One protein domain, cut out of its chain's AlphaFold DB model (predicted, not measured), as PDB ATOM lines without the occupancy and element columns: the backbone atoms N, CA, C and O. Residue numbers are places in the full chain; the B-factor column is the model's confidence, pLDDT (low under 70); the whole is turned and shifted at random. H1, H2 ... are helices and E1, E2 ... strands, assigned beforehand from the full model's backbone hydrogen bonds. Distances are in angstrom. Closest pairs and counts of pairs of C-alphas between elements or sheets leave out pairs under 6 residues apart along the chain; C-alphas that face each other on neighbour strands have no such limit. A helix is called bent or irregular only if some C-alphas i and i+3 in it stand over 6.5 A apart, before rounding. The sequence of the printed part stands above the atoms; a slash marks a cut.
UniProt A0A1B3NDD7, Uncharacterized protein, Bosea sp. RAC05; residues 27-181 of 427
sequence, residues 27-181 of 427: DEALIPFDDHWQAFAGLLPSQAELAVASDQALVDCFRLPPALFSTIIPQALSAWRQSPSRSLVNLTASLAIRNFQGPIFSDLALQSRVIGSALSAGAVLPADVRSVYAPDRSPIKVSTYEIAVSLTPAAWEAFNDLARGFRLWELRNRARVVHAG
ATOM      1  N   ASP A  27     221.194 216.080 207.694       65.69
ATOM      2  CA  ASP A  27     220.175 215.496 208.572       65.69
ATOM      3  C   ASP A  27     218.920 215.094 207.781       65.69
ATOM      4  O   ASP A  27     218.236 214.135 208.126       65.69
ATOM      5  N   GLU A  28     218.679 215.761 206.649       78.50
ATOM      6  CA  GLU A  28     217.612 215.452 205.687       78.50
ATOM      7  C   GLU A  28     217.929 214.222 204.819       78.50
ATOM      8  O   GLU A  28     217.072 213.732 204.084       78.50
ATOM      9  N   ALA A  29     219.168 213.721 204.871       86.00
ATOM     10  CA  ALA A  29     219.597 212.569 204.087       86.00
ATOM     11  C   ALA A  29     219.296 211.223 204.765       86.00
ATOM     12  O   ALA A  29     219.492 210.177 204.135       86.00
ATOM     13  N   LEU A  30     218.839 211.205 206.021       91.62
ATOM     14  CA  LEU A  30     218.370 209.976 206.659       91.62
ATOM     15  C   LEU A  30     216.984 209.596 206.130       91.62
ATOM     16  O   LEU A  30     216.088 210.432 206.073       91.62
ATOM     17  N   ILE A  31     216.798 208.325 205.766       93.12
ATOM     18  CA  ILE A  31     215.523 207.823 205.243       93.12
ATOM     19  C   ILE A  31     214.469 207.898 206.359       93.12
ATOM     20  O   ILE A  31     214.658 207.256 207.402       93.12
ATOM     21  N   PRO A  32     213.368 208.648 206.172       92.62
ATOM     22  CA  PRO A  32     212.294 208.727 207.150       92.62
ATOM     23  C   PRO A  32     211.401 207.485 207.110       92.62
ATOM     24  O   PRO A  32     211.273 206.818 206.076       92.62
ATOM     25  N   PHE A  33     210.748 207.201 208.238       92.31
ATOM     26  CA  PHE A  33     209.527 206.400 208.221       92.31
ATOM     27  C   PHE A  33     208.470 207.135 207.391       92.31
ATOM     28  O   PHE A  33     208.248 208.328 207.596       92.31
ATOM     29  N   ASP A  34     207.838 206.433 206.453       92.06
ATOM     30  CA  ASP A  34     206.687 206.976 205.729       92.06
ATOM     31  C   ASP A  34     205.399 206.956 206.582       92.06
ATOM     32  O   ASP A  34     205.316 206.314 207.636       92.06
ATOM     33  N   ASP A  35     204.357 207.631 206.096       89.25
ATOM     34  CA  ASP A  35     203.070 207.740 206.794       89.25
ATOM     35  C   ASP A  35     202.301 206.401 206.866       89.25
ATOM     36  O   ASP A  35     201.316 206.271 207.600       89.25
ATOM     37  N   HIS A  36     202.746 205.365 206.143       90.19
ATOM     38  CA  HIS A  36     202.087 204.059 206.100       90.19
ATOM     39  C   HIS A  36     202.450 203.158 207.288       90.19
ATOM     40  O   HIS A  36     201.774 202.153 207.519       90.19
ATOM     41  N   TRP A  37     203.467 203.494 208.086       90.81
ATOM     42  CA  TRP A  37     203.870 202.673 209.236       90.81
ATOM     43  C   TRP A  37     202.817 202.569 210.338       90.81
ATOM     44  O   TRP A  37     202.679 201.509 210.948       90.81
ATOM     45  N   GLN A  38     202.048 203.633 210.575       88.31
ATOM     46  CA  GLN A  38     200.937 203.612 211.533       88.31
ATOM     47  C   GLN A  38     199.844 202.633 211.080       88.31
ATOM     48  O   GLN A  38     199.392 201.794 211.861       88.31
ATOM     49  N   ALA A  39     199.473 202.684 209.796       88.38
ATOM     50  CA  ALA A  39     198.509 201.756 209.210       88.38
ATOM     51  C   ALA A  39     199.028 200.309 209.229       88.38
ATOM     52  O   ALA A  39     198.303 199.401 209.628       88.38
ATOM     53  N   PHE A  40     200.299 200.096 208.877       90.88
ATOM     54  CA  PHE A  40     200.963 198.797 208.976       90.88
ATOM     55  C   PHE A  40     200.893 198.230 210.399       90.88
ATOM     56  O   PHE A  40     200.488 197.085 210.578       90.88
ATOM     57  N   ALA A  41     201.236 199.035 211.409       88.06
ATOM     58  CA  ALA A  41     201.220 198.615 212.807       88.06
ATOM     59  C   ALA A  41     199.813 198.225 213.287       88.06
ATOM     60  O   ALA A  41     199.670 197.246 214.015       88.06
ATOM     61  N   GLY A  42     198.778 198.951 212.848       86.94
ATOM     62  CA  GLY A  42     197.380 198.643 213.160       86.94
ATOM     63  C   GLY A  42     196.830 197.393 212.461       86.94
ATOM     64  O   GLY A  42     195.849 196.826 212.933       86.94
ATOM     65  N   LEU A  43     197.455 196.953 211.364       90.12
ATOM     66  CA  LEU A  43     197.075 195.757 210.600       90.12
ATOM     67  C   LEU A  43     197.848 194.495 211.011       90.12
ATOM     68  O   LEU A  43     197.595 193.425 210.456       90.12
ATOM     69  N   LEU A  44     198.802 194.596 211.944       90.88
ATOM     70  CA  LEU A  44     199.586 193.443 212.381       90.88
ATOM     71  C   LEU A  44     198.664 192.356 212.966       90.88
ATOM     72  O   LEU A  44     197.922 192.641 213.910       90.88
ATOM     73  N   PRO A  45     198.721 191.107 212.459       91.12
ATOM     74  CA  PRO A  45     197.918 190.025 213.003       91.12
ATOM     75  C   PRO A  45     198.367 189.680 214.423       91.12
ATOM     76  O   PRO A  45     199.484 190.000 214.854       91.12
ATOM     77  N   SER A  46     197.520 188.954 215.144       92.75
ATOM     78  CA  SER A  46     197.903 188.380 216.429       92.75
ATOM     79  C   SER A  46     199.093 187.423 216.276       92.75
ATOM     80  O   SER A  46     199.351 186.863 215.207       92.75
ATOM     81  N   GLN A  47     199.818 187.169 217.370       92.12
ATOM     82  CA  GLN A  47     200.929 186.213 217.335       92.12
ATOM     83  C   GLN A  47     200.481 184.803 216.916       92.12
ATOM     84  O   GLN A  47     201.220 184.113 216.223       92.12
ATOM     85  N   ALA A  48     199.275 184.373 217.292       91.94
ATOM     86  CA  ALA A  48     198.758 183.068 216.888       91.94
ATOM     87  C   ALA A  48     198.545 182.986 215.365       91.94
ATOM     88  O   ALA A  48     198.941 182.003 214.741       91.94
ATOM     89  N   GLU A  49     197.992 184.039 214.757       94.25
ATOM     90  CA  GLU A  49     197.798 184.128 213.303       94.25
ATOM     91  C   GLU A  49     199.137 184.208 212.563       94.25
ATOM     92  O   GLU A  49     199.362 183.471 211.603       94.25
ATOM     93  N   LEU A  50     200.066 185.038 213.049       93.94
ATOM     94  CA  LEU A  50     201.411 185.151 212.482       93.94
ATOM     95  C   LEU A  50     202.165 183.816 212.499       93.94
ATOM     96  O   LEU A  50     202.874 183.502 211.543       93.94
ATOM     97  N   ALA A  51     202.012 183.010 213.553       92.69
ATOM     98  CA  ALA A  51     202.725 181.741 213.686       92.69
ATOM     99  C   ALA A  51     202.391 180.744 212.561       92.69
ATOM    100  O   ALA A  51     203.274 180.005 212.110       92.69
ATOM    101  N   VAL A  52     201.139 180.748 212.092       92.69
ATOM    102  CA  VAL A  52     200.628 179.830 211.058       92.69
ATOM    103  C   VAL A  52     200.549 180.455 209.663       92.69
ATOM    104  O   VAL A  52     200.354 179.733 208.687       92.69
ATOM    105  N   ALA A  53     200.731 181.772 209.540       92.75
ATOM    106  CA  ALA A  53     200.676 182.473 208.262       92.75
ATOM    107  C   ALA A  53     201.751 181.976 207.276       92.75
ATOM    108  O   ALA A  53     202.932 181.821 207.619       92.75
ATOM    109  N   SER A  54     201.346 181.749 206.023       92.25
ATOM    110  CA  SER A  54     202.259 181.435 204.919       92.25
ATOM    111  C   SER A  54     202.951 182.698 204.400       92.25
ATOM    112  O   SER A  54     202.437 183.803 204.554       92.25
ATOM    113  N   ASP A  55     204.111 182.535 203.760       92.31
ATOM    114  CA  ASP A  55     204.863 183.660 203.179       92.31
ATOM    115  C   ASP A  55     204.004 184.418 202.162       92.31
ATOM    116  O   ASP A  55     203.929 185.641 202.204       92.31
ATOM    117  N   GLN A  56     203.296 183.678 201.301       92.56
ATOM    118  CA  GLN A  56     202.429 184.254 200.274       92.56
ATOM    119  C   GLN A  56     201.273 185.056 200.880       92.56
ATOM    120  O   GLN A  56     201.012 186.167 200.438       92.56
ATOM    121  N   ALA A  57     200.628 184.544 201.935       93.00
ATOM    122  CA  ALA A  57     199.538 185.263 202.593       93.00
ATOM    123  C   ALA A  57     200.011 186.597 203.192       93.00
ATOM    124  O   ALA A  57     199.304 187.599 203.108       93.00
ATOM    125  N   LEU A  58     201.219 186.625 203.765       93.56
ATOM    126  CA  LEU A  58     201.822 187.852 204.284       93.56
ATOM    127  C   LEU A  58     202.188 188.823 203.154       93.56
ATOM    128  O   LEU A  58     201.933 190.019 203.283       93.56
ATOM    129  N   VAL A  59     202.739 188.322 202.044       93.00
ATOM    130  CA  VAL A  59     203.035 189.133 200.851       93.00
ATOM    131  C   VAL A  59     201.770 189.787 200.305       93.00
ATOM    132  O   VAL A  59     201.765 190.998 200.097       93.00
ATOM    133  N   ASP A  60     200.696 189.021 200.130       91.75
ATOM    134  CA  ASP A  60     199.448 189.509 199.540       91.75
ATOM    135  C   ASP A  60     198.736 190.507 200.465       91.75
ATOM    136  O   ASP A  60     198.292 191.566 200.021       91.75
ATOM    137  N   CYS A  61     198.663 190.196 201.765       90.12
ATOM    138  CA  CYS A  61     197.978 191.028 202.755       90.12
ATOM    139  C   CYS A  61     198.657 192.393 202.940       90.12
ATOM    140  O   CYS A  61     197.977 193.417 203.005       90.12
ATOM    141  N   PHE A  62     199.992 192.414 202.967       90.25
ATOM    142  CA  PHE A  62     200.780 193.625 203.211       90.25
ATOM    143  C   PHE A  62     201.351 194.257 201.937       90.25
ATOM    144  O   PHE A  62     202.088 195.235 202.033       90.25
ATOM    145  N   ARG A  63     201.014 193.718 200.754       89.06
ATOM    146  CA  ARG A  63     201.523 194.155 199.440       89.06
ATOM    147  C   ARG A  63     203.053 194.242 199.393       89.06
ATOM    148  O   ARG A  63     203.619 195.172 198.828       89.06
ATOM    149  N   LEU A  64     203.720 193.275 200.016       89.69
ATOM    150  CA  LEU A  64     205.179 193.252 200.114       89.69
ATOM    151  C   LEU A  64     205.819 192.863 198.773       89.69
ATOM    152  O   LEU A  64     205.162 192.252 197.925       89.69
ATOM    153  N   PRO A  65     207.124 193.129 198.581       87.25
ATOM    154  CA  PRO A  65     207.846 192.634 197.417       87.25
ATOM    155  C   PRO A  65     207.696 191.102 197.277       87.25
ATOM    156  O   PRO A  65     208.034 190.378 198.218       87.25
ATOM    157  N   PRO A  66     207.270 190.566 196.115       86.81
ATOM    158  CA  PRO A  66     207.015 189.127 195.954       86.81
ATOM    159  C   PRO A  66     208.233 188.232 196.221       86.81
ATOM    160  O   PRO A  66     208.104 187.079 196.625       86.81
ATOM    161  N   ALA A  67     209.437 188.770 196.010       89.69
ATOM    162  CA  ALA A  67     210.703 188.072 196.219       89.69
ATOM    163  C   ALA A  67     211.251 188.186 197.657       89.69
ATOM    164  O   ALA A  67     212.356 187.711 197.927       89.69
ATOM    165  N   LEU A  68     210.525 188.831 198.581       91.88
ATOM    166  CA  LEU A  68     211.020 189.134 199.925       91.88
ATOM    167  C   LEU A  68     211.426 187.868 200.695       91.88
ATOM    168  O   LEU A  68     212.587 187.730 201.074       91.88
ATOM    169  N   PHE A  69     210.487 186.943 200.900       92.00
ATOM    170  CA  PHE A  69     210.724 185.720 201.679       92.00
ATOM    171  C   PHE A  69     211.470 184.638 200.892       92.00
ATOM    172  O   PHE A  69     212.236 183.876 201.471       92.00
ATOM    173  N   SER A  70     211.278 184.579 199.573       90.62
ATOM    174  CA  SER A  70     211.870 183.544 198.718       90.62
ATOM    175  C   SER A  70     213.312 183.837 198.300       90.62
ATOM    176  O   SER A  70     214.072 182.899 198.063       90.62
ATOM    177  N   THR A  71     213.708 185.113 198.239       90.44
ATOM    178  CA  THR A  71     215.017 185.528 197.713       90.44
ATOM    179  C   THR A  71     215.747 186.479 198.656       90.44
ATOM    180  O   THR A  71     216.867 186.180 199.068       90.44
ATOM    181  N   ILE A  72     215.141 187.611 199.025       92.81
ATOM    182  CA  ILE A  72     215.854 188.704 199.711       92.81
ATOM    183  C   ILE A  72     216.269 188.303 201.132       92.81
ATOM    184  O   ILE A  72     217.433 188.464 201.498       92.81
ATOM    185  N   ILE A  73     215.351 187.748 201.930       93.50
ATOM    186  CA  ILE A  73     215.640 187.283 203.296       93.50
ATOM    187  C   ILE A  73     216.678 186.145 203.290       93.50
ATOM    188  O   ILE A  73     217.688 186.276 203.986       93.50
ATOM    189  N   PRO A  74     216.538 185.075 202.478       90.94
ATOM    190  CA  PRO A  74     217.569 184.042 202.371       90.94
ATOM    191  C   PRO A  74     218.950 184.582 201.975       90.94
ATOM    192  O   PRO A  74     219.962 184.174 202.549       90.94
ATOM    193  N   GLN A  75     219.017 185.530 201.034       89.81
ATOM    194  CA  GLN A  75     220.278 186.177 200.663       89.81
ATOM    195  C   GLN A  75     220.850 187.016 201.808       89.81
ATOM    196  O   GLN A  75     222.054 186.959 202.054       89.81
ATOM    197  N   ALA A  76     220.010 187.743 202.547       91.88
ATOM    198  CA  ALA A  76     220.425 188.503 203.721       91.88
ATOM    199  C   ALA A  76     221.016 187.596 204.813       91.88
ATOM    200  O   ALA A  76     222.057 187.923 205.388       91.88
ATOM    201  N   LEU A  77     220.394 186.444 205.067       90.75
ATOM    202  CA  LEU A  77     220.860 185.443 206.031       90.75
ATOM    203  C   LEU A  77     222.142 184.739 205.561       90.75
ATOM    204  O   LEU A  77     223.054 184.505 206.349       90.75
ATOM    205  N   SER A  78     222.275 184.463 204.264       86.38
ATOM    206  CA  SER A  78     223.525 183.940 203.699       86.38
ATOM    207  C   SER A  78     224.666 184.962 203.794       86.38
ATOM    208  O   SER A  78     225.776 184.629 204.216       86.38
ATOM    209  N   ALA A  79     224.388 186.234 203.488       85.19
ATOM    210  CA  ALA A  79     225.346 187.327 203.636       85.19
ATOM    211  C   ALA A  79     225.746 187.544 205.102       85.19
ATOM    212  O   ALA A  79     226.909 187.828 205.376       85.19
ATOM    213  N   TRP A  80     224.815 187.354 206.043       87.38
ATOM    214  CA  TRP A  80     225.088 187.425 207.479       87.38
ATOM    215  C   TRP A  80     226.205 186.466 207.891       87.38
ATOM    216  O   TRP A  80     227.137 186.872 208.575       87.38
ATOM    217  N   ARG A  81     226.182 185.228 207.390       80.00
ATOM    218  CA  ARG A  81     227.209 184.215 207.687       80.00
ATOM    219  C   ARG A  81     228.597 184.575 207.164       80.00
ATOM    220  O   ARG A  81     229.601 184.157 207.731       80.00
ATOM    221  N   GLN A  82     228.659 185.341 206.080       78.62
ATOM    222  CA  GLN A  82     229.921 185.777 205.483       78.62
ATOM    223  C   GLN A  82     230.437 187.060 206.140       78.62
ATOM    224  O   GLN A  82     231.628 187.199 206.411       78.62
ATOM    225  N   SER A  83     229.541 188.016 206.381       79.50
ATOM    226  CA  SER A  83     229.856 189.324 206.939       79.50
ATOM    227  C   SER A  83     228.612 189.906 207.627       79.50
ATOM    228  O   SER A  83     227.819 190.597 206.978       79.50
ATOM    229  N   PRO A  84     228.437 189.677 208.946       81.62
ATOM    230  CA  PRO A  84     227.266 190.151 209.683       81.62
ATOM    231  C   PRO A  84     227.042 191.655 209.530       81.62
ATOM    232  O   PRO A  84     225.923 192.086 209.283       81.62
ATOM    233  N   SER A  85     228.110 192.459 209.562       76.88
ATOM    234  CA  SER A  85     228.055 193.923 209.427       76.88
ATOM    235  C   SER A  85     227.590 194.424 208.055       76.88
ATOM    236  O   SER A  85     227.247 195.598 207.923       76.88
ATOM    237  N   ARG A  86     227.573 193.553 207.038       77.25
ATOM    238  CA  ARG A  86     227.129 193.842 205.666       77.25
ATOM    239  C   ARG A  86     225.847 193.106 205.295       77.25
ATOM    240  O   ARG A  86     225.513 193.031 204.113       77.25
ATOM    241  N   SER A  87     225.110 192.582 206.266       89.50
ATOM    242  CA  SER A  87     223.823 191.939 206.021       89.50
ATOM    243  C   SER A  87     222.646 192.889 206.239       89.50
ATOM    244  O   SER A  87     222.629 193.683 207.185       89.50
ATOM    245  N   LEU A  88     221.612 192.726 205.406       91.62
ATOM    246  CA  LEU A  88     220.313 193.386 205.559       91.62
ATOM    247  C   LEU A  88     219.596 193.009 206.861       91.62
ATOM    248  O   LEU A  88     218.720 193.748 207.291       91.62
ATOM    249  N   VAL A  89     219.973 191.910 207.525       92.06
ATOM    250  CA  VAL A  89     219.404 191.536 208.831       92.06
ATOM    251  C   VAL A  89     219.601 192.653 209.867       92.06
ATOM    252  O   VAL A  89     218.740 192.835 210.726       92.06
ATOM    253  N   ASN A  90     220.655 193.475 209.747       88.69
ATOM    254  CA  ASN A  90     220.868 194.639 210.619       88.69
ATOM    255  C   ASN A  90     219.747 195.682 210.542       88.69
ATOM    256  O   ASN A  90     219.590 196.464 211.478       88.69
ATOM    257  N   LEU A  91     218.939 195.689 209.477       91.69
ATOM    258  CA  LEU A  91     217.756 196.543 209.394       91.69
ATOM    259  C   LEU A  91     216.823 196.302 210.588       91.69
ATOM    260  O   LEU A  91     216.311 197.255 211.164       91.69
ATOM    261  N   THR A  92     216.692 195.054 211.045       91.75
ATOM    262  CA  THR A  92     215.858 194.701 212.209       91.75
ATOM    263  C   THR A  92     216.298 195.389 213.504       91.75
ATOM    264  O   THR A  92     215.465 195.615 214.379       91.75
ATOM    265  N   ALA A  93     217.572 195.775 213.647       87.81
ATOM    266  CA  ALA A  93     218.032 196.561 214.794       87.81
ATOM    267  C   ALA A  93     217.359 197.942 214.831       87.81
ATOM    268  O   ALA A  93     216.958 198.414 215.889       87.81
ATOM    269  N   SER A  94     217.176 198.554 213.659       86.81
ATOM    270  CA  SER A  94     216.575 199.887 213.515       86.81
ATOM    271  C   SER A  94     215.051 199.877 213.697       86.81
ATOM    272  O   SER A  94     214.449 200.912 213.969       86.81
ATOM    273  N   LEU A  95     214.426 198.698 213.587       88.06
ATOM    274  CA  LEU A  95     212.971 198.506 213.630       88.06
ATOM    275  C   LEU A  95     212.451 197.986 214.982       88.06
ATOM    276  O   LEU A  95     211.244 197.797 215.133       88.06
ATOM    277  N   ALA A  96     213.343 197.726 215.948       75.25
ATOM    278  CA  ALA A  96     213.069 196.898 217.122       75.25
ATOM    279  C   ALA A  96     211.852 197.360 217.944       75.25
ATOM    280  O   ALA A  96     211.016 196.514 218.240       75.25
ATOM    281  N   ILE A  97     211.719 198.661 218.229       59.41
ATOM    282  CA  ILE A  97     210.493 199.381 218.624       59.41
ATOM    283  C   ILE A  97     210.822 200.877 218.494       59.41
ATOM    284  O   ILE A  97     211.562 201.436 219.298       59.41
ATOM    285  N   ARG A  98     210.281 201.527 217.464       65.94
ATOM    286  CA  ARG A  98     210.185 202.990 217.370       65.94
ATOM    287  C   ARG A  98     208.705 203.337 217.264       65.94
ATOM    288  O   ARG A  98     207.927 202.544 216.747       65.94
ATOM    289  N   ASN A  99     208.311 204.534 217.686       70.62
ATOM    290  CA  ASN A  99     206.972 205.093 217.445       70.62
ATOM    291  C   ASN A  99     206.698 205.406 215.951       70.62
ATOM    292  O   ASN A  99     205.743 206.112 215.641       70.62
ATOM    293  N   PHE A 100     207.545 204.890 215.048       82.12
ATOM    294  CA  PHE A 100     207.561 205.133 213.608       82.12
ATOM    295  C   PHE A 100     207.530 206.623 213.247       82.12
ATOM    296  O   PHE A 100     206.855 207.030 212.309       82.12
ATOM    297  N   GLN A 101     208.250 207.442 214.019       82.25
ATOM    298  CA  GLN A 101     208.445 208.866 213.752       82.25
ATOM    299  C   GLN A 101     209.922 209.159 213.481       82.25
ATOM    300  O   GLN A 101     210.807 208.569 214.104       82.25
ATOM    301  N   GLY A 102     210.179 210.102 212.573       87.38
ATOM    302  CA  GLY A 102     211.530 210.538 212.224       87.38
ATOM    303  C   GLY A 102     212.290 209.539 211.338       87.38
ATOM    304  O   GLY A 102     211.670 208.788 210.581       87.38
ATOM    305  N   PRO A 103     213.634 209.544 211.384       91.12
ATOM    306  CA  PRO A 103     214.455 208.666 210.558       91.12
ATOM    307  C   PRO A 103     214.416 207.207 211.031       91.12
ATOM    308  O   PRO A 103     214.362 206.922 212.230       91.12
ATOM    309  N   ILE A 104     214.512 206.271 210.082       91.88
ATOM    310  CA  ILE A 104     214.636 204.829 210.356       91.88
ATOM    311  C   ILE A 104     215.937 204.552 211.119       91.88
ATOM    312  O   ILE A 104     215.944 203.826 212.112       91.88
ATOM    313  N   PHE A 105     217.039 205.156 210.676       90.94
ATOM    314  CA  PHE A 105     218.376 204.932 211.222       90.94
ATOM    315  C   PHE A 105     218.767 206.009 212.238       90.94
ATOM    316  O   PHE A 105     218.269 207.131 212.200       90.94
ATOM    317  N   SER A 106     219.662 205.664 213.163       86.62
ATOM    318  CA  SER A 106     220.273 206.616 214.105       86.62
ATOM    319  C   SER A 106     221.299 207.534 213.449       86.62
ATOM    320  O   SER A 106     221.512 208.644 213.922       86.62
ATOM    321  N   ASP A 107     221.958 207.062 212.389       89.00
ATOM    322  CA  ASP A 107     223.078 207.744 211.755       89.00
ATOM    323  C   ASP A 107     223.309 207.257 210.313       89.00
ATOM    324  O   ASP A 107     222.809 206.214 209.874       89.00
ATOM    325  N   LEU A 108     224.101 208.035 209.569       89.06
ATOM    326  CA  LEU A 108     224.435 207.763 208.171       89.06
ATOM    327  C   LEU A 108     225.350 206.543 207.994       89.06
ATOM    328  O   LEU A 108     225.362 205.958 206.913       89.06
ATOM    329  N   ALA A 109     226.114 206.136 209.012       87.62
ATOM    330  CA  ALA A 109     226.994 204.977 208.897       87.62
ATOM    331  C   ALA A 109     226.181 203.677 208.877       87.62
ATOM    332  O   ALA A 109     226.414 202.819 208.021       87.62
ATOM    333  N   LEU A 110     225.194 203.548 209.764       86.50
ATOM    334  CA  LEU A 110     224.265 202.425 209.783       86.50
ATOM    335  C   LEU A 110     223.411 202.392 208.511       86.50
ATOM    336  O   LEU A 110     223.322 201.341 207.872       86.50
ATOM    337  N   GLN A 111     222.865 203.542 208.098       92.25
ATOM    338  CA  GLN A 111     222.110 203.660 206.848       92.25
ATOM    339  C   GLN A 111     222.943 203.210 205.642       92.25
ATOM    340  O   GLN A 111     222.490 202.369 204.867       92.25
ATOM    341  N   SER A 112     224.172 203.717 205.496       91.19
ATOM    342  CA  SER A 112     225.064 203.324 204.404       91.19
ATOM    343  C   SER A 112     225.310 201.821 204.375       91.19
ATOM    344  O   SER A 112     225.235 201.217 203.309       91.19
ATOM    345  N   ARG A 113     225.572 201.190 205.527       88.06
ATOM    346  CA  ARG A 113     225.791 199.735 205.583       88.06
ATOM    347  C   ARG A 113     224.562 198.973 205.098       88.06
ATOM    348  O   ARG A 113     224.705 198.114 204.235       88.06
ATOM    349  N   VAL A 114     223.371 199.330 205.582       91.31
ATOM    350  CA  VAL A 114     222.116 198.664 205.202       91.31
ATOM    351  C   VAL A 114     221.772 198.897 203.726       91.31
ATOM    352  O   VAL A 114     221.389 197.948 203.047       91.31
ATOM    353  N   ILE A 115     221.971 200.105 203.186       92.44
ATOM    354  CA  ILE A 115     221.805 200.378 201.746       92.44
ATOM    355  C   ILE A 115     222.806 199.560 200.922       92.44
ATOM    356  O   ILE A 115     222.434 198.966 199.910       92.44
ATOM    357  N   GLY A 116     224.066 199.482 201.357       89.38
ATOM    358  CA  GLY A 116     225.083 198.644 200.725       89.38
ATOM    359  C   GLY A 116     224.660 197.174 200.671       89.38
ATOM    360  O   GLY A 116     224.762 196.540 199.621       89.38
ATOM    361  N   SER A 117     224.107 196.653 201.766       88.56
ATOM    362  CA  SER A 117     223.524 195.310 201.824       88.56
ATOM    363  C   SER A 117     222.323 195.150 200.890       88.56
ATOM    364  O   SER A 117     222.201 194.120 200.229       88.56
ATOM    365  N   ALA A 118     221.458 196.165 200.807       89.62
ATOM    366  CA  ALA A 118     220.295 196.177 199.923       89.62
ATOM    367  C   ALA A 118     220.694 196.091 198.447       89.62
ATOM    368  O   ALA A 118     220.103 195.313 197.700       89.62
ATOM    369  N   LEU A 119     221.735 196.828 198.045       87.81
ATOM    370  CA  LEU A 119     222.320 196.749 196.705       87.81
ATOM    371  C   LEU A 119     222.852 195.347 196.409       87.81
ATOM    372  O   LEU A 119     222.582 194.796 195.345       87.81
ATOM    373  N   SER A 120     223.605 194.758 197.343       83.25
ATOM    374  CA  SER A 120     224.171 193.416 197.163       83.25
ATOM    375  C   SER A 120     223.101 192.328 197.049       83.25
ATOM    376  O   SER A 120     223.300 191.376 196.301       83.25
ATOM    377  N   ALA A 121     221.971 192.482 197.742       80.62
ATOM    378  CA  ALA A 121     220.821 191.583 197.641       80.62
ATOM    379  C   ALA A 121     219.889 191.900 196.450       80.62
ATOM    380  O   ALA A 121     218.867 191.240 196.270       80.62
ATOM    381  N   GLY A 122     220.184 192.939 195.659       81.12
ATOM    382  CA  GLY A 122     219.324 193.392 194.560       81.12
ATOM    383  C   GLY A 122     217.980 193.986 195.002       81.12
ATOM    384  O   GLY A 122     217.086 194.141 194.176       81.12
ATOM    385  N   ALA A 123     217.826 194.322 196.287       85.69
ATOM    386  CA  ALA A 123     216.618 194.938 196.838       85.69
ATOM    387  C   ALA A 123     216.535 196.449 196.548       85.69
ATOM    388  O   ALA A 123     215.464 197.040 196.638       85.69
ATOM    389  N   VAL A 124     217.666 197.071 196.201       89.25
ATOM    390  CA  VAL A 124     217.789 198.474 195.783       89.25
ATOM    391  C   VAL A 124     218.623 198.524 194.505       89.25
ATOM    392  O   VAL A 124     219.576 197.753 194.361       89.25
ATOM    393  N   LEU A 125     218.308 199.437 193.581       88.38
ATOM    394  CA  LEU A 125     219.089 199.623 192.359       88.38
ATOM    395  C   LEU A 125     220.199 200.669 192.560       88.38
ATOM    396  O   LEU A 125     219.986 201.686 193.221       88.38
ATOM    397  N   PRO A 126     221.373 200.521 191.913       87.19
ATOM    398  CA  PRO A 126     222.435 201.532 191.969       87.19
ATOM    399  C   PRO A 126     221.985 202.936 191.533       87.19
ATOM    400  O   PRO A 126     222.518 203.939 192.005       87.19
ATOM    401  N   ALA A 127     221.000 203.019 190.632       87.75
ATOM    402  CA  ALA A 127     220.443 204.277 190.137       87.75
ATOM    403  C   ALA A 127     219.645 205.057 191.197       87.75
ATOM    404  O   ALA A 127     219.462 206.268 191.038       87.75
ATOM    405  N   ASP A 128     219.238 204.397 192.279       90.44
ATOM    406  CA  ASP A 128     218.482 204.981 193.386       90.44
ATOM    407  C   ASP A 128     219.385 205.508 194.497       90.44
ATOM    408  O   ASP A 128     218.945 206.278 195.342       90.44
ATOM    409  N   VAL A 129     220.670 205.157 194.479       91.81
ATOM    410  CA  VAL A 129     221.614 205.532 195.532       91.81
ATOM    411  C   VAL A 129     222.262 206.871 195.221       91.81
ATOM    412  O   VAL A 129     222.588 207.197 194.072       91.81
ATOM    413  N   ARG A 130     222.439 207.684 196.254       89.69
ATOM    414  CA  ARG A 130     223.032 209.014 196.172       89.69
ATOM    415  C   ARG A 130     224.068 209.203 197.266       89.69
ATOM    416  O   ARG A 130     223.873 208.758 198.390       89.69
ATOM    417  N   SER A 131     225.155 209.890 196.937       90.31
ATOM    418  CA  SER A 131     226.195 210.243 197.908       90.31
ATOM    419  C   SER A 131     225.769 211.468 198.712       90.31
ATOM    420  O   SER A 131     225.320 212.456 198.123       90.31
ATOM    421  N   VAL A 132     225.959 211.424 200.029       89.38
ATOM    422  CA  VAL A 132     225.669 212.534 200.942       89.38
ATOM    423  C   VAL A 132     226.911 213.410 201.096       89.38
ATOM    424  O   VAL A 132     228.030 212.925 201.284       89.38
ATOM    425  N   TYR A 133     226.703 214.718 200.996       86.81
ATOM    426  CA  TYR A 133     227.748 215.731 201.079       86.81
ATOM    427  C   TYR A 133     227.433 216.706 202.209       86.81
ATOM    428  O   TYR A 133     226.269 217.015 202.459       86.81
ATOM    429  N   ALA A 134     228.471 217.214 202.865       83.94
ATOM    430  CA  ALA A 134     228.348 218.298 203.827       83.94
ATOM    431  C   ALA A 134     227.999 219.629 203.119       83.94
ATOM    432  O   ALA A 134     228.140 219.739 201.892       83.94
ATOM    433  N   PRO A 135     227.562 220.666 203.866       81.38
ATOM    434  CA  PRO A 135     227.247 221.984 203.303       81.38
ATOM    435  C   PRO A 135     228.400 222.613 202.502       81.38
ATOM    436  O   PRO A 135     228.170 223.308 201.512       81.38
ATOM    437  N   ASP A 136     229.645 222.309 202.877       84.00
ATOM    438  CA  ASP A 136     230.875 222.727 202.191       84.00
ATOM    439  C   ASP A 136     231.163 221.947 200.890       84.00
ATOM    440  O   ASP A 136     232.176 222.177 200.230       84.00
ATOM    441  N   ARG A 137     230.254 221.048 200.485       80.06
ATOM    442  CA  ARG A 137     230.355 220.161 199.316       80.06
ATOM    443  C   ARG A 137     231.462 219.112 199.422       80.06
ATOM    444  O   ARG A 137     231.816 218.514 198.403       80.06
ATOM    445  N   SER A 138     231.977 218.838 200.618       84.75
ATOM    446  CA  SER A 138     232.845 217.687 200.860       84.75
ATOM    447  C   SER A 138     232.016 216.404 201.051       84.75
ATOM    448  O   SER A 138     230.912 216.454 201.599       84.75
ATOM    449  N   PRO A 139     232.469 215.241 200.544       84.62
ATOM    450  CA  PRO A 139     231.771 213.980 200.763       84.62
ATOM    451  C   PRO A 139     231.903 213.564 202.227       84.62
ATOM    452  O   PRO A 139     232.999 213.586 202.793       84.62
ATOM    453  N   ILE A 140     230.805 213.117 202.824       87.00
ATOM    454  CA  ILE A 140     230.814 212.668 204.217       87.00
ATOM    455  C   ILE A 140     231.343 211.250 204.265       87.00
ATOM    456  O   ILE A 140     230.805 210.359 203.614       87.00
ATOM    457  N   LYS A 141     232.407 211.027 205.029       86.81
ATOM    458  CA  LYS A 141     233.008 209.702 205.183       86.81
ATOM    459  C   LYS A 141     232.396 208.993 206.384       86.81
ATOM    460  O   LYS A 141     232.373 209.553 207.474       86.81
ATOM    461  N   VAL A 142     231.941 207.757 206.185       84.44
ATOM    462  CA  VAL A 142     231.444 206.876 207.265       84.44
ATOM    463  C   VAL A 142     232.486 205.838 207.685       84.44
ATOM    464  O   VAL A 142     232.366 205.216 208.737       84.44
ATOM    465  N   SER A 143     233.528 205.658 206.873       77.62
ATOM    466  CA  SER A 143     234.735 204.908 207.211       77.62
ATOM    467  C   SER A 143     235.914 205.418 206.376       77.62
ATOM    468  O   SER A 143     235.758 206.295 205.524       77.62
ATOM    469  N   THR A 144     237.106 204.848 206.574       75.81
ATOM    470  CA  THR A 144     238.302 205.163 205.773       75.81
ATOM    471  C   THR A 144     238.073 205.004 204.264       75.81
ATOM    472  O   THR A 144     238.691 205.718 203.475       75.81
ATOM    473  N   TYR A 145     237.174 204.099 203.856       76.94
ATOM    474  CA  TYR A 145     236.973 203.711 202.456       76.94
ATOM    475  C   TYR A 145     235.540 203.906 201.943       76.94
ATOM    476  O   TYR A 145     235.262 203.552 200.799       76.94
ATOM    477  N   GLU A 146     234.627 204.436 202.761       82.12
ATOM    478  CA  GLU A 146     233.203 204.514 202.416       82.12
ATOM    479  C   GLU A 146     232.636 205.914 202.639       82.12
ATOM    480  O   GLU A 146     232.930 206.592 203.629       82.12
ATOM    481  N   ILE A 147     231.788 206.320 201.695       86.44
ATOM    482  CA  ILE A 147     231.067 207.590 201.707       86.44
ATOM    483  C   ILE A 147     229.642 207.333 202.213       86.44
ATOM    484  O   ILE A 147     229.049 206.286 201.942       86.44
ATOM    485  N   ALA A 148     229.098 208.279 202.973       89.94
ATOM    486  CA  ALA A 148     227.705 208.290 203.385       89.94
ATOM    487  C   ALA A 148     226.794 208.273 202.151       89.94
ATOM    488  O   ALA A 148     226.996 209.046 201.211       89.94
ATOM    489  N   VAL A 149     225.771 207.424 202.160       91.81
ATOM    490  CA  VAL A 149     224.790 207.354 201.081       91.81
ATOM    491  C   VAL A 149     223.370 207.423 201.617       91.81
ATOM    492  O   VAL A 149     223.076 207.049 202.752       91.81
ATOM    493  N   SER A 150     222.486 207.906 200.759       93.31
ATOM    494  CA  SER A 150     221.042 207.841 200.922       93.31
ATOM    495  C   SER A 150     220.408 207.325 199.634       93.31
ATOM    496  O   SER A 150     221.092 207.059 198.640       93.31
ATOM    497  N   LEU A 151     219.097 207.165 199.663       92.38
ATOM    498  CA  LEU A 151     218.286 206.820 198.509       92.38
ATOM    499  C   LEU A 151     217.612 208.072 197.945       92.38
ATOM    500  O   LEU A 151     217.437 209.066 198.648       92.38
ATOM    501  N   THR A 152     217.232 208.042 196.671       89.56
ATOM    502  CA  THR A 152     216.343 209.056 196.095       89.56
ATOM    503  C   THR A 152     215.000 209.060 196.832       89.56
ATOM    504  O   THR A 152     214.562 208.001 197.281       89.56
ATOM    505  N   PRO A 153     214.288 210.202 196.888       86.75
ATOM    506  CA  PRO A 153     212.957 210.252 197.494       86.75
ATOM    507  C   PRO A 153     211.982 209.215 196.914       86.75
ATOM    508  O   PRO A 153     211.231 208.596 197.656       86.75
ATOM    509  N   ALA A 154     212.048 208.949 195.603       85.31
ATOM    510  CA  ALA A 154     211.232 207.916 194.959       85.31
ATOM    511  C   ALA A 154     211.553 206.489 195.448       85.31
ATOM    512  O   ALA A 154     210.674 205.638 195.491       85.31
ATOM    513  N   ALA A 155     212.802 206.219 195.834       91.31
ATOM    514  CA  ALA A 155     213.215 204.920 196.357       91.31
ATOM    515  C   ALA A 155     213.013 204.781 197.876       91.31
ATOM    516  O   ALA A 155     213.159 203.678 198.406       91.31
ATOM    517  N   TRP A 156     212.664 205.861 198.588       91.94
ATOM    518  CA  TRP A 156     212.337 205.797 200.018       91.94
ATOM    519  C   TRP A 156     211.100 204.945 200.281       91.94
ATOM    520  O   TRP A 156     211.106 204.167 201.231       91.94
ATOM    521  N   GLU A 157     210.072 205.046 199.438       89.19
ATOM    522  CA  GLU A 157     208.838 204.261 199.577       89.19
ATOM    523  C   GLU A 157     209.119 202.757 199.436       89.19
ATOM    524  O   GLU A 157     208.831 201.979 200.344       89.19
ATOM    525  N   ALA A 158     209.818 202.356 198.368       89.88
ATOM    526  CA  ALA A 158     210.204 200.960 198.150       89.88
ATOM    527  C   ALA A 158     211.094 200.407 199.283       89.88
ATOM    528  O   ALA A 158     210.978 199.243 199.676       89.88
ATOM    529  N   PHE A 159     211.977 201.239 199.843       94.00
ATOM    530  CA  PHE A 159     212.780 200.855 201.001       94.00
ATOM    531  C   PHE A 159     211.933 200.692 202.272       94.00
ATOM    532  O   PHE A 159     212.177 199.781 203.064       94.00
ATOM    533  N   ASN A 160     210.925 201.539 202.472       93.44
ATOM    534  CA  ASN A 160     209.990 201.411 203.586       93.44
ATOM    535  C   ASN A 160     209.153 200.122 203.479       93.44
ATOM    536  O   ASN A 160     208.968 199.443 204.491       93.44
ATOM    537  N   ASP A 161     208.740 199.712 202.275       91.81
ATOM    538  CA  ASP A 161     208.091 198.408 202.047       91.81
ATOM    539  C   ASP A 161     209.007 197.234 202.400       91.81
ATOM    540  O   ASP A 161     208.595 196.289 203.081       91.81
ATOM    541  N   LEU A 162     210.279 197.311 201.997       93.50
ATOM    542  CA  LEU A 162     211.294 196.335 202.384       93.50
ATOM    543  C   LEU A 162     211.431 196.256 203.913       93.50
ATOM    544  O   LEU A 162     211.435 195.163 204.480       93.50
ATOM    545  N   ALA A 163     211.510 197.404 204.587       94.31
ATOM    546  CA  ALA A 163     211.639 197.485 206.038       94.31
ATOM    547  C   ALA A 163     210.412 196.923 206.775       94.31
ATOM    548  O   ALA A 163     210.576 196.122 207.699       94.31
ATOM    549  N   ARG A 164     209.188 197.248 206.338       93.12
ATOM    550  CA  ARG A 164     207.952 196.616 206.840       93.12
ATOM    551  C   ARG A 164     207.988 195.101 206.663       93.12
ATOM    552  O   ARG A 164     207.651 194.363 207.587       93.12
ATOM    553  N   GLY A 165     208.470 194.635 205.513       94.50
ATOM    554  CA  GLY A 165     208.660 193.219 205.224       94.50
ATOM    555  C   GLY A 165     209.607 192.514 206.198       94.50
ATOM    556  O   GLY A 165     209.258 191.472 206.756       94.50
ATOM    557  N   PHE A 166     210.778 193.100 206.467       94.81
ATOM    558  CA  PHE A 166     211.723 192.582 207.466       94.81
ATOM    559  C   PHE A 166     211.127 192.576 208.877       94.81
ATOM    560  O   PHE A 166     211.335 191.616 209.620       94.81
ATOM    561  N   ARG A 167     210.347 193.601 209.241       93.31
ATOM    562  CA  ARG A 167     209.638 193.629 210.526       93.31
ATOM    563  C   ARG A 167     208.608 192.507 210.628       93.31
ATOM    564  O   ARG A 167     208.524 191.846 211.660       93.31
ATOM    565  N   LEU A 168     207.834 192.272 209.574       94.06
ATOM    566  CA  LEU A 168     206.824 191.217 209.557       94.06
ATOM    567  C   LEU A 168     207.456 189.821 209.623       94.06
ATOM    568  O   LEU A 168     206.976 188.969 210.370       94.06
ATOM    569  N   TRP A 169     208.555 189.600 208.895       94.62
ATOM    570  CA  TRP A 169     209.357 188.374 208.976       94.62
ATOM    571  C   TRP A 169     209.829 188.090 210.405       94.62
ATOM    572  O   TRP A 169     209.602 186.999 210.929       94.62
ATOM    573  N   GLU A 170     210.418 189.090 211.056       93.69
ATOM    574  CA  GLU A 170     210.887 188.996 212.435       93.69
ATOM    575  C   GLU A 170     209.744 188.655 213.410       93.69
ATOM    576  O   GLU A 170     209.844 187.706 214.191       93.69
ATOM    577  N   LEU A 171     208.628 189.391 213.343       92.38
ATOM    578  CA  LEU A 171     207.466 189.168 214.212       92.38
ATOM    579  C   LEU A 171     206.867 187.771 214.017       92.38
ATOM    580  O   LEU A 171     206.481 187.118 214.988       92.38
ATOM    581  N   ARG A 172     206.825 187.286 212.774       93.56
ATOM    582  CA  ARG A 172     206.368 185.937 212.438       93.56
ATOM    583  C   ARG A 172     207.294 184.863 213.008       93.56
ATOM    584  O   ARG A 172     206.822 183.875 213.569       93.56
ATOM    585  N   ASN A 173     208.605 185.052 212.909       93.88
ATOM    586  CA  ASN A 173     209.583 184.141 213.495       93.88
ATOM    587  C   ASN A 173     209.454 184.071 215.018       93.88
ATOM    588  O   ASN A 173     209.374 182.979 215.586       93.88
ATOM    589  N   ARG A 174     209.320 185.226 215.675       90.69
ATOM    590  CA  ARG A 174     209.039 185.306 217.111       90.69
ATOM    591  C   ARG A 174     207.737 184.591 217.474       90.69
ATOM    592  O   ARG A 174     207.706 183.802 218.416       90.69
ATOM    593  N   ALA A 175     206.675 184.809 216.704       92.25
ATOM    594  CA  ALA A 175     205.396 184.135 216.888       92.25
ATOM    595  C   ALA A 175     205.511 182.605 216.764       92.25
ATOM    596  O   ALA A 175     204.918 181.882 217.562       92.25
ATOM    597  N   ARG A 176     206.316 182.091 215.828       92.12
ATOM    598  CA  ARG A 176     206.568 180.647 215.669       92.12
ATOM    599  C   ARG A 176     207.301 180.024 216.853       92.12
ATOM    600  O   ARG A 176     206.973 178.905 217.241       92.12
ATOM    601  N   VAL A 177     208.255 180.739 217.448       89.31
ATOM    602  CA  VAL A 177     208.919 180.296 218.687       89.31
ATOM    603  C   VAL A 177     207.900 180.146 219.819       89.31
ATOM    604  O   VAL A 177     207.924 179.155 220.543       89.31
ATOM    605  N   VAL A 178     206.987 181.110 219.961       85.25
ATOM    606  CA  VAL A 178     206.019 181.137 221.070       85.25
ATOM    607  C   VAL A 178     204.858 180.157 220.853       85.25
ATOM    608  O   VAL A 178     204.507 179.419 221.769       85.25
ATOM    609  N   HIS A 179     204.266 180.129 219.654       85.00
ATOM    610  CA  HIS A 179     202.979 179.464 219.391       85.00
ATOM    611  C   HIS A 179     203.075 178.221 218.504       85.00
ATOM    612  O   HIS A 179     202.231 177.337 218.618       85.00
ATOM    613  N   ALA A 180     204.093 178.097 217.644       76.50
ATOM    614  CA  ALA A 180     204.228 176.949 216.735       76.50
ATOM    615  C   ALA A 180     205.044 175.784 217.333       76.50
ATOM    616  O   ALA A 180     205.411 174.847 216.626       76.50
ATOM    617  N   GLY A 181     205.353 175.834 218.634       73.94
ATOM    618  CA  GLY A 181     206.054 174.759 219.344       73.94
ATOM    619  C   GLY A 181     207.536 174.609 218.980       73.94
ATOM    620  O   GLY A 181     208.151 173.599 219.339       73.94
TER     621      GLY A 181
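This is residues 27 to 181 of the 427 residues of an uncharacterized protein of Bosea sp. RAC05 (UniProt A0A1B3NDD7). One long helix, H7, reaches to one end of an elongated body and has shorter helices crossed over it: H4 and H5 at its residues 162 to 170, and H2 at its residues 171 to 179. H6 folds back beside H5 and packs on E3 of a small two-stranded sheet, E1 and E3; E2 and the link that holds Asp 136 lie toward the other end of the body, far from the end of H7 at residue 179. The 155 printed residues have seven named helices and three named strands, in the order H1 H2 H3 H4 H5 H6 E1 E2 E3 H7; the class is mostly helix, and E1 and E3 are antiparallel. The whole is compact, with a radius of gyration of the C-alphas of 16.0 A, and spans 54 by 34 by 24 A.

H1, residues 36 to 42, begins with C-alpha 36 at (202.087, 204.059, 206.100). H2 is residues 47 to 52 and H3 residues 55 to 62. H4, residues 68 to 82, is 20.0 A long and irregular: C-alphas 70 and 73 are 7.0 A apart. H5 is residues 88 to 94; H6, residues 108 to 120, is 18.1 A long. The strands are E1, residues 129 to 131, E2, residues 141 to 143, and E3, residues 149 to 151. H7, residues 153 to 179, is 39.1 A long and ends with C-alpha 179 at (202.979, 179.464, 219.391).

H5 and H7 are the hubs, touching three helices each. They touch each other about perpendicular, at 85 degrees, closest at the C-alphas of Thr 92 and Arg 167, 6.5 A. H4 touches H7 at 82 degrees, closest at the C-alphas of Leu 68 and Gly 165, 7.1 A, and touches H5 at Ala 76 and Leu 88, 5.2 A between C-alphas. H2 touches H7 at 90 degrees, the C-alphas of Ala 51 and Arg 176 being closest, 4.5 A. H1 is close to H7 but not clearly touching, with the C-alphas of Phe 40 and Arg 164 closest at 7.6 A; H3 and H7 are near each other. H5 and H6 form a helical hairpin at a shallow tilt of 30 degrees, opposite ways, closest at the C-alphas of Leu 88 and Ser 117, 5.3 A. The closest C-alphas of H6 and E3, Ser 112 and Val 149, are 5.2 A apart. Between E1 and E3, N 130 and O 150 are within hydrogen-bond range at 2.8 A. E2 pairs with no named strand, but its residues 141 to 143 pair antiparallel with residues 146 to 147. H6 and H7 are apart. Every O i to N i+4 pair is within hydrogen-bond range in H1, H3 and H6, against 1 of 2 in H2, 8 of 11 in H4, 21 of 23 in H7 and 0 of 3 in H5, where 4 of 4 O i to N i+3 pairs are.

The two C-alphas farthest apart, those of Asp 136 and Gly 181, are 56.7 A apart. The printed part has no cut. The link from H5 to H6, 13 residues, is long. Mean pLDDT of the printed part is 88.1; residue 27 and residues 97 to 98 are under 70.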